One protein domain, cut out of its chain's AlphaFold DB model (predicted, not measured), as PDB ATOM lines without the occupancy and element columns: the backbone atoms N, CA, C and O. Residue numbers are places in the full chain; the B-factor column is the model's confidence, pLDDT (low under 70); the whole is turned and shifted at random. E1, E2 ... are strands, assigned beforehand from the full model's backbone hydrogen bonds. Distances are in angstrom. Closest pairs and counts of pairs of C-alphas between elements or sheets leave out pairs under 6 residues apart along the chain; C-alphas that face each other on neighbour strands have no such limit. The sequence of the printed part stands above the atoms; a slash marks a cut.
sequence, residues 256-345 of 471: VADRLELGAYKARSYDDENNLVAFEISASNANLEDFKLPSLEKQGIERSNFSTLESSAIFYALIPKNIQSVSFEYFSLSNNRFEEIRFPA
ATOM      1  N   VAL A 256     -34.341 -36.240  10.583       97.00
ATOM      2  CA  VAL A 256     -35.216 -36.548  11.710       97.00
ATOM      3  C   VAL A 256     -36.280 -37.528  11.213       97.00
ATOM      4  O   VAL A 256     -36.952 -37.249  10.224       97.00
ATOM      5  N   ALA A 257     -36.429 -38.675  11.870       96.88
ATOM      6  CA  ALA A 257     -37.362 -39.724  11.451       96.88
ATOM      7  C   ALA A 257     -37.881 -40.513  12.652       96.88
ATOM      8  O   ALA A 257     -37.201 -40.595  13.672       96.88
ATOM      9  N   ASP A 258     -39.033 -41.174  12.535       95.56
ATOM     10  CA  ASP A 258     -39.439 -42.159  13.548       95.56
ATOM     11  C   ASP A 258     -38.525 -43.392  13.506       95.56
ATOM     12  O   ASP A 258     -38.143 -43.923  14.554       95.56
ATOM     13  N   ARG A 259     -38.137 -43.798  12.293       95.12
ATOM     14  CA  ARG A 259     -37.236 -44.914  11.997       95.12
ATOM     15  C   ARG A 259     -36.579 -44.691  10.638       95.12
ATOM     16  O   ARG A 259     -37.244 -44.220   9.718       95.12
ATOM     17  N   LEU A 260     -35.305 -45.057  10.521       96.56
ATOM     18  CA  LEU A 260     -34.561 -45.075   9.262       96.56
ATOM     19  C   LEU A 260     -33.857 -46.426   9.120       96.56
ATOM     20  O   LEU A 260     -33.208 -46.891  10.055       96.56
ATOM     21  N   GLU A 261     -33.997 -47.056   7.959       95.81
ATOM     22  CA  GLU A 261     -33.450 -48.374   7.655       95.81
ATOM     23  C   GLU A 261     -32.521 -48.294   6.440       95.81
ATOM     24  O   GLU A 261     -32.791 -47.600   5.458       95.81
ATOM     25  N   LEU A 262     -31.402 -49.015   6.528       94.81
ATOM     26  CA  LEU A 262     -30.492 -49.234   5.410       94.81
ATOM     27  C   LEU A 262     -30.962 -50.470   4.641       94.81
ATOM     28  O   LEU A 262     -31.032 -51.561   5.208       94.81
ATOM     29  N   GLY A 263     -31.270 -50.289   3.363       91.38
ATOM     30  CA  GLY A 263     -31.579 -51.371   2.439       91.38
ATOM     31  C   GLY A 263     -30.315 -51.993   1.845       91.38
ATOM     32  O   GLY A 263     -29.297 -52.188   2.516       91.38
ATOM     33  N   ALA A 264     -30.367 -52.309   0.552       90.00
ATOM     34  CA  ALA A 264     -29.204 -52.816  -0.163       90.00
ATOM     35  C   ALA A 264     -28.142 -51.719  -0.351       90.00
ATOM     36  O   ALA A 264     -28.465 -50.561  -0.619       90.00
ATOM     37  N   TYR A 265     -26.865 -52.093  -0.272       93.50
ATOM     38  CA  TYR A 265     -25.743 -51.215  -0.601       93.50
ATOM     39  C   TYR A 265     -24.719 -51.951  -1.469       93.50
ATOM     40  O   TYR A 265     -24.575 -53.172  -1.392       93.50
ATOM     41  N   LYS A 266     -23.995 -51.208  -2.308       90.50
ATOM     42  CA  LYS A 266     -22.920 -51.735  -3.155       90.50
ATOM     43  C   LYS A 266     -21.813 -50.692  -3.277       90.50
ATOM     44  O   LYS A 266     -22.079 -49.514  -3.501       90.50
ATOM     45  N   ALA A 267     -20.571 -51.147  -3.157       91.31
ATOM     46  CA  ALA A 267     -19.377 -50.337  -3.356       91.31
ATOM     47  C   ALA A 267     -18.595 -50.857  -4.570       91.31
ATOM     48  O   ALA A 267     -18.421 -52.067  -4.733       91.31
ATOM     49  N   ARG A 268     -18.124 -49.956  -5.432       89.81
ATOM     50  CA  ARG A 268     -17.248 -50.255  -6.575       89.81
ATOM     51  C   ARG A 268     -16.091 -49.253  -6.596       89.81
ATOM     52  O   ARG A 268     -16.239 -48.129  -6.129       89.81
ATOM     53  N   SER A 269     -14.933 -49.648  -7.125       90.31
ATOM     54  CA  SER A 269     -13.842 -48.688  -7.355       90.31
ATOM     55  C   SER A 269     -14.278 -47.699  -8.437       90.31
ATOM     56  O   SER A 269     -14.803 -48.138  -9.460       90.31
ATOM     57  N   TYR A 270     -14.086 -46.397  -8.215       87.94
ATOM     58  CA  TYR A 270     -14.459 -45.352  -9.176       87.94
ATOM     59  C   TYR A 270     -13.231 -44.796  -9.899       87.94
ATOM     60  O   TYR A 270     -13.145 -44.875 -11.119       87.94
ATOM     61  N   ASP A 271     -12.255 -44.309  -9.135       89.44
ATOM     62  CA  ASP A 271     -10.969 -43.816  -9.630       89.44
ATOM     63  C   ASP A 271      -9.831 -44.321  -8.722       89.44
ATOM     64  O   ASP A 271     -10.021 -45.256  -7.934       89.44
ATOM     65  N   ASP A 272      -8.631 -43.758  -8.849       89.69
ATOM     66  CA  ASP A 272      -7.475 -44.153  -8.040       89.69
ATOM     67  C   ASP A 272      -7.609 -43.758  -6.562       89.69
ATOM     68  O   ASP A 272      -7.085 -44.468  -5.701       89.69
ATOM     69  N   GLU A 273      -8.384 -42.720  -6.247       91.88
ATOM     70  CA  GLU A 273      -8.497 -42.106  -4.920       91.88
ATOM     71  C   GLU A 273      -9.805 -42.466  -4.191       91.88
ATOM     72  O   GLU A 273      -9.844 -42.475  -2.960       91.88
ATOM     73  N   ASN A 274     -10.862 -42.820  -4.926       92.88
ATOM     74  CA  ASN A 274     -12.241 -42.910  -4.453       92.88
ATOM     75  C   ASN A 274     -12.931 -44.217  -4.872       92.88
ATOM     76  O   ASN A 274     -12.752 -44.755  -5.969       92.88
ATOM     77  N   ASN A 275     -13.811 -44.684  -3.993       91.75
ATOM     78  CA  ASN A 275     -14.818 -45.699  -4.261       91.75
ATOM     79  C   ASN A 275     -16.174 -45.021  -4.479       91.75
ATOM     80  O   ASN A 275     -16.522 -44.077  -3.774       91.75
ATOM     81  N   LEU A 276     -16.961 -45.530  -5.419       92.75
ATOM     82  CA  LEU A 276     -18.369 -45.185  -5.558       92.75
ATOM     83  C   LEU A 276     -19.189 -46.122  -4.681       92.75
ATOM     84  O   LEU A 276     -19.110 -47.345  -4.820       92.75
ATOM     85  N   VAL A 277     -20.006 -45.540  -3.817       93.69
ATOM     86  CA  VAL A 277     -20.903 -46.271  -2.931       93.69
ATOM     87  C   VAL A 277     -22.328 -45.836  -3.219       93.69
ATOM     88  O   VAL A 277     -22.633 -44.650  -3.147       93.69
ATOM     89  N   ALA A 278     -23.186 -46.799  -3.544       94.38
ATOM     90  CA  ALA A 278     -24.615 -46.593  -3.731       94.38
ATOM     91  C   ALA A 278     -25.387 -47.417  -2.701       94.38
ATOM     92  O   ALA A 278     -25.050 -48.582  -2.468       94.38
ATOM     93  N   PHE A 279     -26.401 -46.828  -2.076       94.31
ATOM     94  CA  PHE A 279     -27.193 -47.499  -1.052       94.31
ATOM     95  C   PHE A 279     -28.635 -47.006  -1.020       94.31
ATOM     96  O   PHE A 279     -28.930 -45.859  -1.353       94.31
ATOM     97  N   GLU A 280     -29.533 -47.894  -0.621       95.38
ATOM     98  CA  GLU A 280     -30.942 -47.593  -0.412       95.38
ATOM     99  C   GLU A 280     -31.191 -47.229   1.052       95.38
ATOM    100  O   GLU A 280     -30.702 -47.897   1.964       95.38
ATOM    101  N   ILE A 281     -31.973 -46.178   1.269       96.31
ATOM    102  CA  ILE A 281     -32.489 -45.796   2.580       96.31
ATOM    103  C   ILE A 281     -34.005 -45.685   2.515       96.31
ATOM    104  O   ILE A 281     -34.558 -45.099   1.582       96.31
ATOM    105  N   SER A 282     -34.671 -46.223   3.528       96.81
ATOM    106  CA  SER A 282     -36.101 -46.046   3.765       96.81
ATOM    107  C   SER A 282     -36.314 -45.437   5.147       96.81
ATOM    108  O   SER A 282     -35.546 -45.681   6.076       96.81
ATOM    109  N   ALA A 283     -37.323 -44.587   5.289       96.56
ATOM    110  CA  ALA A 283     -37.605 -43.919   6.548       96.56
ATOM    111  C   ALA A 283     -39.092 -43.595   6.701       96.56
ATOM    112  O   ALA A 283     -39.742 -43.166   5.747       96.56
ATOM    113  N   SER A 284     -39.597 -43.726   7.926       95.81
ATOM    114  CA  SER A 284     -40.977 -43.390   8.276       95.81
ATOM    115  C   SER A 284     -41.049 -42.032   8.975       95.81
ATOM    116  O   SER A 284     -40.239 -41.750   9.864       95.81
ATOM    117  N   ASN A 285     -42.033 -41.211   8.594       93.31
ATOM    118  CA  ASN A 285     -42.284 -39.866   9.120       93.31
ATOM    119  C   ASN A 285     -41.004 -39.013   9.159       93.31
ATOM    120  O   ASN A 285     -40.581 -38.514  10.203       93.31
ATOM    121  N   ALA A 286     -40.336 -38.930   8.007       95.06
ATOM    122  CA  ALA A 286     -38.976 -38.422   7.898       95.06
ATOM    123  C   ALA A 286     -38.850 -37.261   6.910       95.06
ATOM    124  O   ALA A 286     -39.606 -37.166   5.940       95.06
ATOM    125  N   ASN A 287     -37.843 -36.412   7.108       95.88
ATOM    126  CA  ASN A 287     -37.356 -35.437   6.125       95.88
ATOM    127  C   ASN A 287     -36.174 -36.002   5.320       95.88
ATOM    128  O   ASN A 287     -35.087 -35.428   5.293       95.88
ATOM    129  N   LEU A 288     -36.378 -37.152   4.674       95.56
ATOM    130  CA  LEU A 288     -35.326 -37.850   3.926       95.56
ATOM    131  C   LEU A 288     -34.730 -36.999   2.793       95.56
ATOM    132  O   LEU A 288     -33.583 -37.202   2.407       95.56
ATOM    133  N   GLU A 289     -35.478 -36.008   2.303       94.44
ATOM    134  CA  GLU A 289     -35.008 -35.037   1.318       94.44
ATOM    135  C   GLU A 289     -33.825 -34.168   1.791       94.44
ATOM    136  O   GLU A 289     -33.122 -33.601   0.958       94.44
ATOM    137  N   ASP A 290     -33.584 -34.076   3.104       94.69
ATOM    138  CA  ASP A 290     -32.459 -33.324   3.679       94.69
ATOM    139  C   ASP A 290     -31.215 -34.193   3.913       94.69
ATOM    140  O   ASP A 290     -30.208 -33.694   4.421       94.69
ATOM    141  N   PHE A 291     -31.270 -35.486   3.575       95.81
ATOM    142  CA  PHE A 291     -30.171 -36.412   3.820       95.81
ATOM    143  C   PHE A 291     -28.883 -35.948   3.137       95.81
ATOM    144  O   PHE A 291     -28.808 -35.817   1.912       95.81
ATOM    145  N   LYS A 292     -27.837 -35.757   3.942       95.06
ATOM    146  CA  LYS A 292     -26.501 -35.405   3.471       95.06
ATOM    147  C   LYS A 292     -25.435 -35.978   4.393       95.06
ATOM    148  O   LYS A 292     -25.402 -35.674   5.581       95.06
ATOM    149  N   LEU A 293     -24.507 -36.749   3.836       93.75
ATOM    150  CA  LEU A 293     -23.333 -37.227   4.557       93.75
ATOM    151  C   LEU A 293     -22.388 -36.052   4.862       93.75
ATOM    152  O   LEU A 293     -21.940 -35.368   3.934       93.75
ATOM    153  N   PRO A 294     -22.038 -35.806   6.135       88.19
ATOM    154  CA  PRO A 294     -21.055 -34.788   6.480       88.19
ATOM    155  C   PRO A 294     -19.686 -35.100   5.863       88.19
ATOM    156  O   PRO A 294     -19.274 -36.254   5.789       88.19
ATOM    157  N   SER A 295     -18.930 -34.064   5.496       83.75
ATOM    158  CA  SER A 295     -17.537 -34.160   5.006       83.75
ATOM    159  C   SER A 295     -17.325 -34.785   3.619       83.75
ATOM    160  O   SER A 295     -16.180 -34.887   3.187       83.75
ATOM    161  N   LEU A 296     -18.386 -35.169   2.901       87.44
ATOM    162  CA  LEU A 296     -18.299 -35.618   1.508       87.44
ATOM    163  C   LEU A 296     -18.861 -34.539   0.579       87.44
ATOM    164  O   LEU A 296     -19.990 -34.090   0.751       87.44
ATOM    165  N   GLU A 297     -18.095 -34.098  -0.414       82.94
ATOM    166  CA  GLU A 297     -18.586 -33.090  -1.367       82.94
ATOM    167  C   GLU A 297     -19.371 -33.730  -2.515       82.94
ATOM    168  O   GLU A 297     -20.424 -33.234  -2.908       82.94
ATOM    169  N   LYS A 298     -18.883 -34.866  -3.025       91.56
ATOM    170  CA  LYS A 298     -19.454 -35.553  -4.187       91.56
ATOM    171  C   LYS A 298     -20.437 -36.635  -3.743       91.56
ATOM    172  O   LYS A 298     -20.051 -37.777  -3.488       91.56
ATOM    173  N   GLN A 299     -21.703 -36.253  -3.629       94.38
ATOM    174  CA  GLN A 299     -22.803 -37.117  -3.202       94.38
ATOM    175  C   GLN A 299     -24.137 -36.641  -3.791       94.38
ATOM    176  O   GLN A 299     -24.237 -35.488  -4.217       94.38
ATOM    177  N   GLY A 300     -25.161 -37.493  -3.792       93.12
ATOM    178  CA  GLY A 300     -26.479 -37.111  -4.287       93.12
ATOM    179  C   GLY A 300     -27.541 -38.198  -4.171       93.12
ATOM    180  O   GLY A 300     -27.272 -39.339  -3.796       93.12
ATOM    181  N   ILE A 301     -28.767 -37.804  -4.506       93.31
ATOM    182  CA  ILE A 301     -29.945 -38.670  -4.543       93.31
ATOM    183  C   ILE A 301     -30.210 -39.009  -6.009       93.31
ATOM    184  O   ILE A 301     -30.474 -38.111  -6.802       93.31
ATOM    185  N   GLU A 302     -30.124 -40.289  -6.361       90.56
ATOM    186  CA  GLU A 302     -30.356 -40.765  -7.731       90.56
ATOM    187  C   GLU A 302     -31.852 -40.920  -8.011       90.56
ATOM    188  O   GLU A 302     -32.378 -40.495  -9.038       90.56
ATOM    189  N   ARG A 303     -32.566 -41.533  -7.067       90.50
ATOM    190  CA  ARG A 303     -34.012 -41.736  -7.144       90.50
ATOM    191  C   ARG A 303     -34.608 -41.585  -5.761       90.50
ATOM    192  O   ARG A 303     -34.037 -42.075  -4.795       90.50
ATOM    193  N   SER A 304     -35.774 -40.964  -5.674       93.69
ATOM    194  CA  SER A 304     -36.481 -40.788  -4.411       93.69
ATOM    195  C   SER A 304     -37.984 -40.881  -4.578       93.69
ATOM    196  O   SER A 304     -38.541 -40.446  -5.584       93.69
ATOM    197  N   ASN A 305     -38.635 -41.380  -3.540       93.88
ATOM    198  CA  ASN A 305     -40.055 -41.247  -3.306       93.88
ATOM    199  C   ASN A 305     -40.230 -40.637  -1.913       93.88
ATOM    200  O   ASN A 305     -40.088 -41.336  -0.912       93.88
ATOM    201  N   PHE A 306     -40.473 -39.328  -1.848       91.56
ATOM    202  CA  PHE A 306     -40.699 -38.632  -0.586       91.56
ATOM    203  C   PHE A 306     -42.193 -38.484  -0.343       91.56
ATOM    204  O   PHE A 306     -42.895 -37.828  -1.112       91.56
ATOM    205  N   SER A 307     -42.671 -39.057   0.758       87.31
ATOM    206  CA  SER A 307     -44.022 -38.817   1.255       87.31
ATOM    207  C   SER A 307     -43.989 -38.383   2.719       87.31
ATOM    208  O   SER A 307     -42.947 -38.394   3.377       87.31
ATOM    209  N   THR A 308     -45.137 -37.955   3.238       79.00
ATOM    210  CA  THR A 308     -45.274 -37.548   4.642       79.00
ATOM    211  C   THR A 308     -45.132 -38.720   5.611       79.00
ATOM    212  O   THR A 308     -44.629 -38.518   6.711       79.00
ATOM    213  N   LEU A 309     -45.541 -39.929   5.211       88.06
ATOM    214  CA  LEU A 309     -45.555 -41.112   6.076       88.06
ATOM    215  C   LEU A 309     -44.374 -42.041   5.818       88.06
ATOM    216  O   LEU A 309     -43.715 -42.449   6.761       88.06
ATOM    217  N   GLU A 310     -44.093 -42.351   4.558       93.38
ATOM    218  CA  GLU A 310     -43.037 -43.286   4.163       93.38
ATOM    219  C   GLU A 310     -42.196 -42.667   3.051       93.38
ATOM    220  O   GLU A 310     -42.719 -42.184   2.047       93.38
ATOM    221  N   SER A 311     -40.887 -42.653   3.227       94.50
ATOM    222  CA  SER A 311     -39.952 -42.102   2.256       94.50
ATOM    223  C   SER A 311     -38.884 -43.125   1.920       94.50
ATOM    224  O   SER A 311     -38.391 -43.822   2.803       94.50
ATOM    225  N   SER A 312     -38.491 -43.199   0.654       96.00
ATOM    226  CA  SER A 312     -37.360 -44.014   0.217       96.00
ATOM    227  C   SER A 312     -36.490 -43.264  -0.778       96.00
ATOM    228  O   SER A 312     -36.973 -42.427  -1.543       96.00
ATOM    229  N   ALA A 313     -35.190 -43.539  -0.758       95.62
ATOM    230  CA  ALA A 313     -34.239 -42.949  -1.682       95.62
ATOM    231  C   ALA A 313     -33.071 -43.895  -1.975       95.62
ATOM    232  O   ALA A 313     -32.612 -44.634  -1.105       95.62
ATOM    233  N   ILE A 314     -32.570 -43.828  -3.206       95.38
ATOM    234  CA  ILE A 314     -31.294 -44.403  -3.620       95.38
ATOM    235  C   ILE A 314     -30.273 -43.273  -3.596       95.38
ATOM    236  O   ILE A 314     -30.394 -42.294  -4.336       95.38
ATOM    237  N   PHE A 315     -29.279 -43.417  -2.733       95.56
ATOM    238  CA  PHE A 315     -28.222 -42.449  -2.516       95.56
ATOM    239  C   PHE A 315     -26.911 -42.923  -3.137       95.56
ATOM    240  O   PHE A 315     -26.625 -44.121  -3.135       95.56
ATOM    241  N   TYR A 316     -26.090 -41.990  -3.615       94.81
ATOM    242  CA  TYR A 316     -24.723 -42.265  -4.045       94.81
ATOM    243  C   TYR A 316     -23.724 -41.298  -3.404       94.81
ATOM    244  O   TYR A 316     -24.017 -40.125  -3.175       94.81
ATOM    245  N   ALA A 317     -22.513 -41.784  -3.141       94.69
ATOM    246  CA  ALA A 317     -21.402 -40.980  -2.646       94.69
ATOM    247  C   ALA A 317     -20.064 -41.477  -3.198       94.69
ATOM    248  O   ALA A 317     -19.847 -42.684  -3.333       94.69
ATOM    249  N   LEU A 318     -19.149 -40.544  -3.469       93.81
ATOM    250  CA  LEU A 318     -17.739 -40.857  -3.686       93.81
ATOM    251  C   LEU A 318     -17.000 -40.794  -2.355       93.81
ATOM    252  O   LEU A 318     -16.972 -39.763  -1.684       93.81
ATOM    253  N   ILE A 319     -16.424 -41.927  -1.975       92.81
ATOM    254  CA  ILE A 319     -15.812 -42.147  -0.673       92.81
ATOM    255  C   ILE A 319     -14.321 -42.411  -0.875       92.81
ATOM    256  O   ILE A 319     -13.975 -43.384  -1.547       92.81
ATOM    257  N   PRO A 320     -13.432 -41.595  -0.289       92.94
ATOM    258  CA  PRO A 320     -11.994 -41.823  -0.338       92.94
ATOM    259  C   PRO A 320     -11.604 -43.248   0.087       92.94
ATOM    260  O   PRO A 320     -12.108 -43.766   1.085       92.94
ATOM    261  N   LYS A 321     -10.677 -43.890  -0.634       90.88
ATOM    262  CA  LYS A 321     -10.274 -45.294  -0.391       90.88
ATOM    263  C   LYS A 321      -9.656 -45.549   0.987       90.88
ATOM    264  O   LYS A 321      -9.603 -46.693   1.432       90.88
ATOM    265  N   ASN A 322      -9.191 -44.506   1.675       89.38
ATOM    266  CA  ASN A 322      -8.724 -44.597   3.061       89.38
ATOM    267  C   ASN A 322      -9.873 -44.786   4.073       89.38
ATOM    268  O   ASN A 322      -9.614 -45.186   5.209       89.38
ATOM    269  N   ILE A 323     -11.127 -44.531   3.687       89.25
ATOM    270  CA  ILE A 323     -12.315 -44.750   4.513       89.25
ATOM    271  C   ILE A 323     -12.865 -46.152   4.232       89.25
ATOM    272  O   ILE A 323     -13.412 -46.430   3.169       89.25
ATOM    273  N   GLN A 324     -12.748 -47.048   5.214       88.94
ATOM    274  CA  GLN A 324     -13.176 -48.446   5.060       88.94
ATOM    275  C   GLN A 324     -14.675 -48.663   5.303       88.94
ATOM    276  O   GLN A 324     -15.257 -49.623   4.799       88.94
ATOM    277  N   SER A 325     -15.315 -47.794   6.087       90.81
ATOM    278  CA  SER A 325     -16.738 -47.891   6.416       90.81
ATOM    279  C   SER A 325     -17.376 -46.517   6.483       90.81
ATOM    280  O   SER A 325     -16.804 -45.613   7.093       90.81
ATOM    281  N   VAL A 326     -18.579 -46.402   5.935       91.62
ATOM    282  CA  VAL A 326     -19.444 -45.239   6.126       91.62
ATOM    283  C   VAL A 326     -20.139 -45.406   7.464       91.62
ATOM    284  O   VAL A 326     -20.713 -46.465   7.721       91.62
ATOM    285  N   SER A 327     -20.079 -44.390   8.321       93.62
ATOM    286  CA  SER A 327     -20.964 -44.314   9.478       93.62
ATOM    287  C   SER A 327     -21.555 -42.925   9.601       93.62
ATOM    288  O   SER A 327     -20.879 -41.919   9.371       93.62
ATOM    289  N   PHE A 328     -22.845 -42.888   9.894       95.38
ATOM    290  CA  PHE A 328     -23.596 -41.655   9.981       95.38
ATOM    291  C   PHE A 328     -24.726 -41.793  10.992       95.38
ATOM    292  O   PHE A 328     -25.159 -42.903  11.303       95.38
ATOM    293  N   GLU A 329     -25.200 -40.664  11.506       97.12
ATOM    294  CA  GLU A 329     -26.234 -40.625  12.531       97.12
ATOM    295  C   GLU A 329     -27.465 -39.869  12.034       97.12
ATOM    296  O   GLU A 329     -27.362 -38.782  11.466       97.12
ATOM    297  N   TYR A 330     -28.642 -40.431  12.289       97.38
ATOM    298  CA  TYR A 330     -29.924 -39.744  12.141       97.38
ATOM    299  C   TYR A 330     -30.563 -39.571  13.522       97.38
ATOM    300  O   TYR A 330     -30.175 -40.243  14.478       97.38
ATOM    301  N   PHE A 331     -31.518 -38.655  13.660       97.75
ATOM    302  CA  PHE A 331     -32.211 -38.457  14.930       97.75
ATOM    303  C   PHE A 331     -33.545 -39.203  14.931       97.75
ATOM    304  O   PHE A 331     -34.435 -38.886  14.140       97.75
ATOM    305  N   SER A 332     -33.686 -40.182  15.828       96.94
ATOM    306  CA  SER A 332     -34.923 -40.944  15.996       96.94
ATOM    307  C   SER A 332     -35.905 -40.184  16.888       96.94
ATOM    308  O   SER A 332     -35.625 -39.933  18.060       96.94
ATOM    309  N   LEU A 333     -37.086 -39.867  16.360       94.25
ATOM    310  CA  LEU A 333     -38.212 -39.283  17.095       94.25
ATOM    311  C   LEU A 333     -38.860 -40.278  18.070       94.25
ATOM    312  O   LEU A 333     -39.387 -39.856  19.107       94.25
ATOM    313  N   SER A 334     -38.793 -41.577  17.753       93.06
ATOM    314  CA  SER A 334     -39.301 -42.674  18.587       93.06
ATOM    315  C   SER A 334     -38.449 -42.857  19.842       93.06
ATOM    316  O   SER A 334     -38.973 -42.932  20.950       93.06
ATOM    317  N   ASN A 335     -37.123 -42.880  19.667       94.00
ATOM    318  CA  ASN A 335     -36.164 -43.125  20.749       94.00
ATOM    319  C   ASN A 335     -35.580 -41.836  21.348       94.00
ATOM    320  O   ASN A 335     -34.841 -41.893  22.331       94.00
ATOM    321  N   ASN A 336     -35.913 -40.682  20.763       94.12
ATOM    322  CA  ASN A 336     -35.471 -39.348  21.160       94.12
ATOM    323  C   ASN A 336     -33.942 -39.225  21.310       94.12
ATOM    324  O   ASN A 336     -33.439 -38.649  22.277       94.12
ATOM    325  N   ARG A 337     -33.200 -39.827  20.375       95.56
ATOM    326  CA  ARG A 337     -31.733 -39.884  20.387       95.56
ATOM    327  C   ARG A 337     -31.173 -40.056  18.979       95.56
ATOM    328  O   ARG A 337     -31.888 -40.470  18.068       95.56
ATOM    329  N   PHE A 338     -29.878 -39.796  18.833       97.31
ATOM    330  CA  PHE A 338     -29.142 -40.158  17.628       97.31
ATOM    331  C   PHE A 338     -28.959 -41.673  17.534       97.31
ATOM    332  O   PHE A 338     -28.629 -42.327  18.527       97.31
ATOM    333  N   GLU A 339     -29.164 -42.212  16.340       96.94
ATOM    334  CA  GLU A 339     -28.914 -43.613  16.018       96.94
ATOM    335  C   GLU A 339     -27.921 -43.715  14.868       96.94
ATOM    336  O   GLU A 339     -28.057 -43.034  13.850       96.94
ATOM    337  N   GLU A 340     -26.908 -44.557  15.059       96.06
ATOM    338  CA  GLU A 340     -25.833 -44.762  14.094       96.06
ATOM    339  C   GLU A 340     -26.189 -45.893  13.127       96.06
ATOM    340  O   GLU A 340     -26.579 -46.988  13.535       96.06
ATOM    341  N   ILE A 341     -25.976 -45.635  11.839       95.06
ATOM    342  CA  ILE A 341     -25.976 -46.643  10.784       95.06
ATOM    343  C   ILE A 341     -24.564 -46.745  10.231       95.06
ATOM    344  O   ILE A 341     -23.918 -45.736   9.940       95.06
ATOM    345  N   ARG A 342     -24.081 -47.982  10.082       94.44
ATOM    346  CA  ARG A 342     -22.727 -48.265   9.615       94.44
ATOM    347  C   ARG A 342     -22.701 -49.422   8.627       94.44
ATOM    348  O   ARG A 342     -23.262 -50.476   8.898       94.44
ATOM    349  N   PHE A 343     -21.973 -49.243   7.529       91.56
ATOM    350  CA  PHE A 343     -21.750 -50.275   6.514       91.56
ATOM    351  C   PHE A 343     -20.383 -50.091   5.823       91.56
ATOM    352  O   PHE A 343     -19.814 -48.994   5.849       91.56
ATOM    353  N   PRO A 344     -19.786 -51.158   5.260       89.69
ATOM    354  CA  PRO A 344     -18.483 -51.080   4.605       89.69
ATOM    355  C   PRO A 344     -18.548 -50.299   3.282       89.69
ATOM    356  O   PRO A 344     -19.471 -50.457   2.489       89.69
ATOM    357  N   ALA A 345     -17.530 -49.468   3.045       84.50
ATOM    358  CA  ALA A 345     -17.356 -48.648   1.837       84.50
ATOM    359  C   ALA A 345     -16.326 -49.240   0.859       84.50
ATOM    360  O   ALA A 345     -16.015 -48.648  -0.176       84.50
TER     361      ALA A 345
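What this domain is: This is residues 256 to 345 of the 471 residues of an uncharacterized protein of Helicobacter macacae MIT 99-5501 (UniProt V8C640). What shape is this? It is a small elongated sandwich, two sheets face to face: the twisted sheet E1, E2, E4, E3, with the hairpin E5, E6 over part of one face. Residues 285 to 298, with no named element, run along one side. What is it made of? The printed part has 90 residues, no named helix and six strands, E1 to E6 along the chain, both sheets antiparallel: all strand. It is compact, with a radius of gyration of the C-alphas of 13.2 A and spans of 41 by 25 by 21 A.

Where its parts are: Where is the larger sheet? E1 is residues 259 to 269, 30.6 A, from C-alpha 259 at (-37.236, -44.914, 11.997); E2 is 274 to 284 and E4 310 to 320, each 31.4 A; E3 is 299 to 305. Where is the smaller? E5 is residues 325 to 332, and E6, 337 to 344, ends with C-alpha 344 at (-18.483, -51.080, 4.605).

How they stand to each other: How are strands paired? N 263 and O 280 of hairpin E1 and E2 are 2.8 A apart, N 279 and O 315 of E2 and E4 2.9 A, N 302 and O 314 of hairpin E3 and E4 2.9 A, and N 328 and O 341 of hairpin E5 and E6 3.0 A, within hydrogen-bond range. How do the sheets stand? Their strands are at 34 degrees; the closest C-alphas of E1 and E5, Arg 259 and Ser 332, are 6.1 A apart. E1 bends by 52 degrees at residue 264.

The domain as a whole: How far does it reach? The C-alphas farthest apart, of Asp 272 and Ser 334, are 41.5 A apart. Is it continuous and confident? The printed part has no cut, the link E2 to E3 is long, and no printed residue is under 70 in pLDDT.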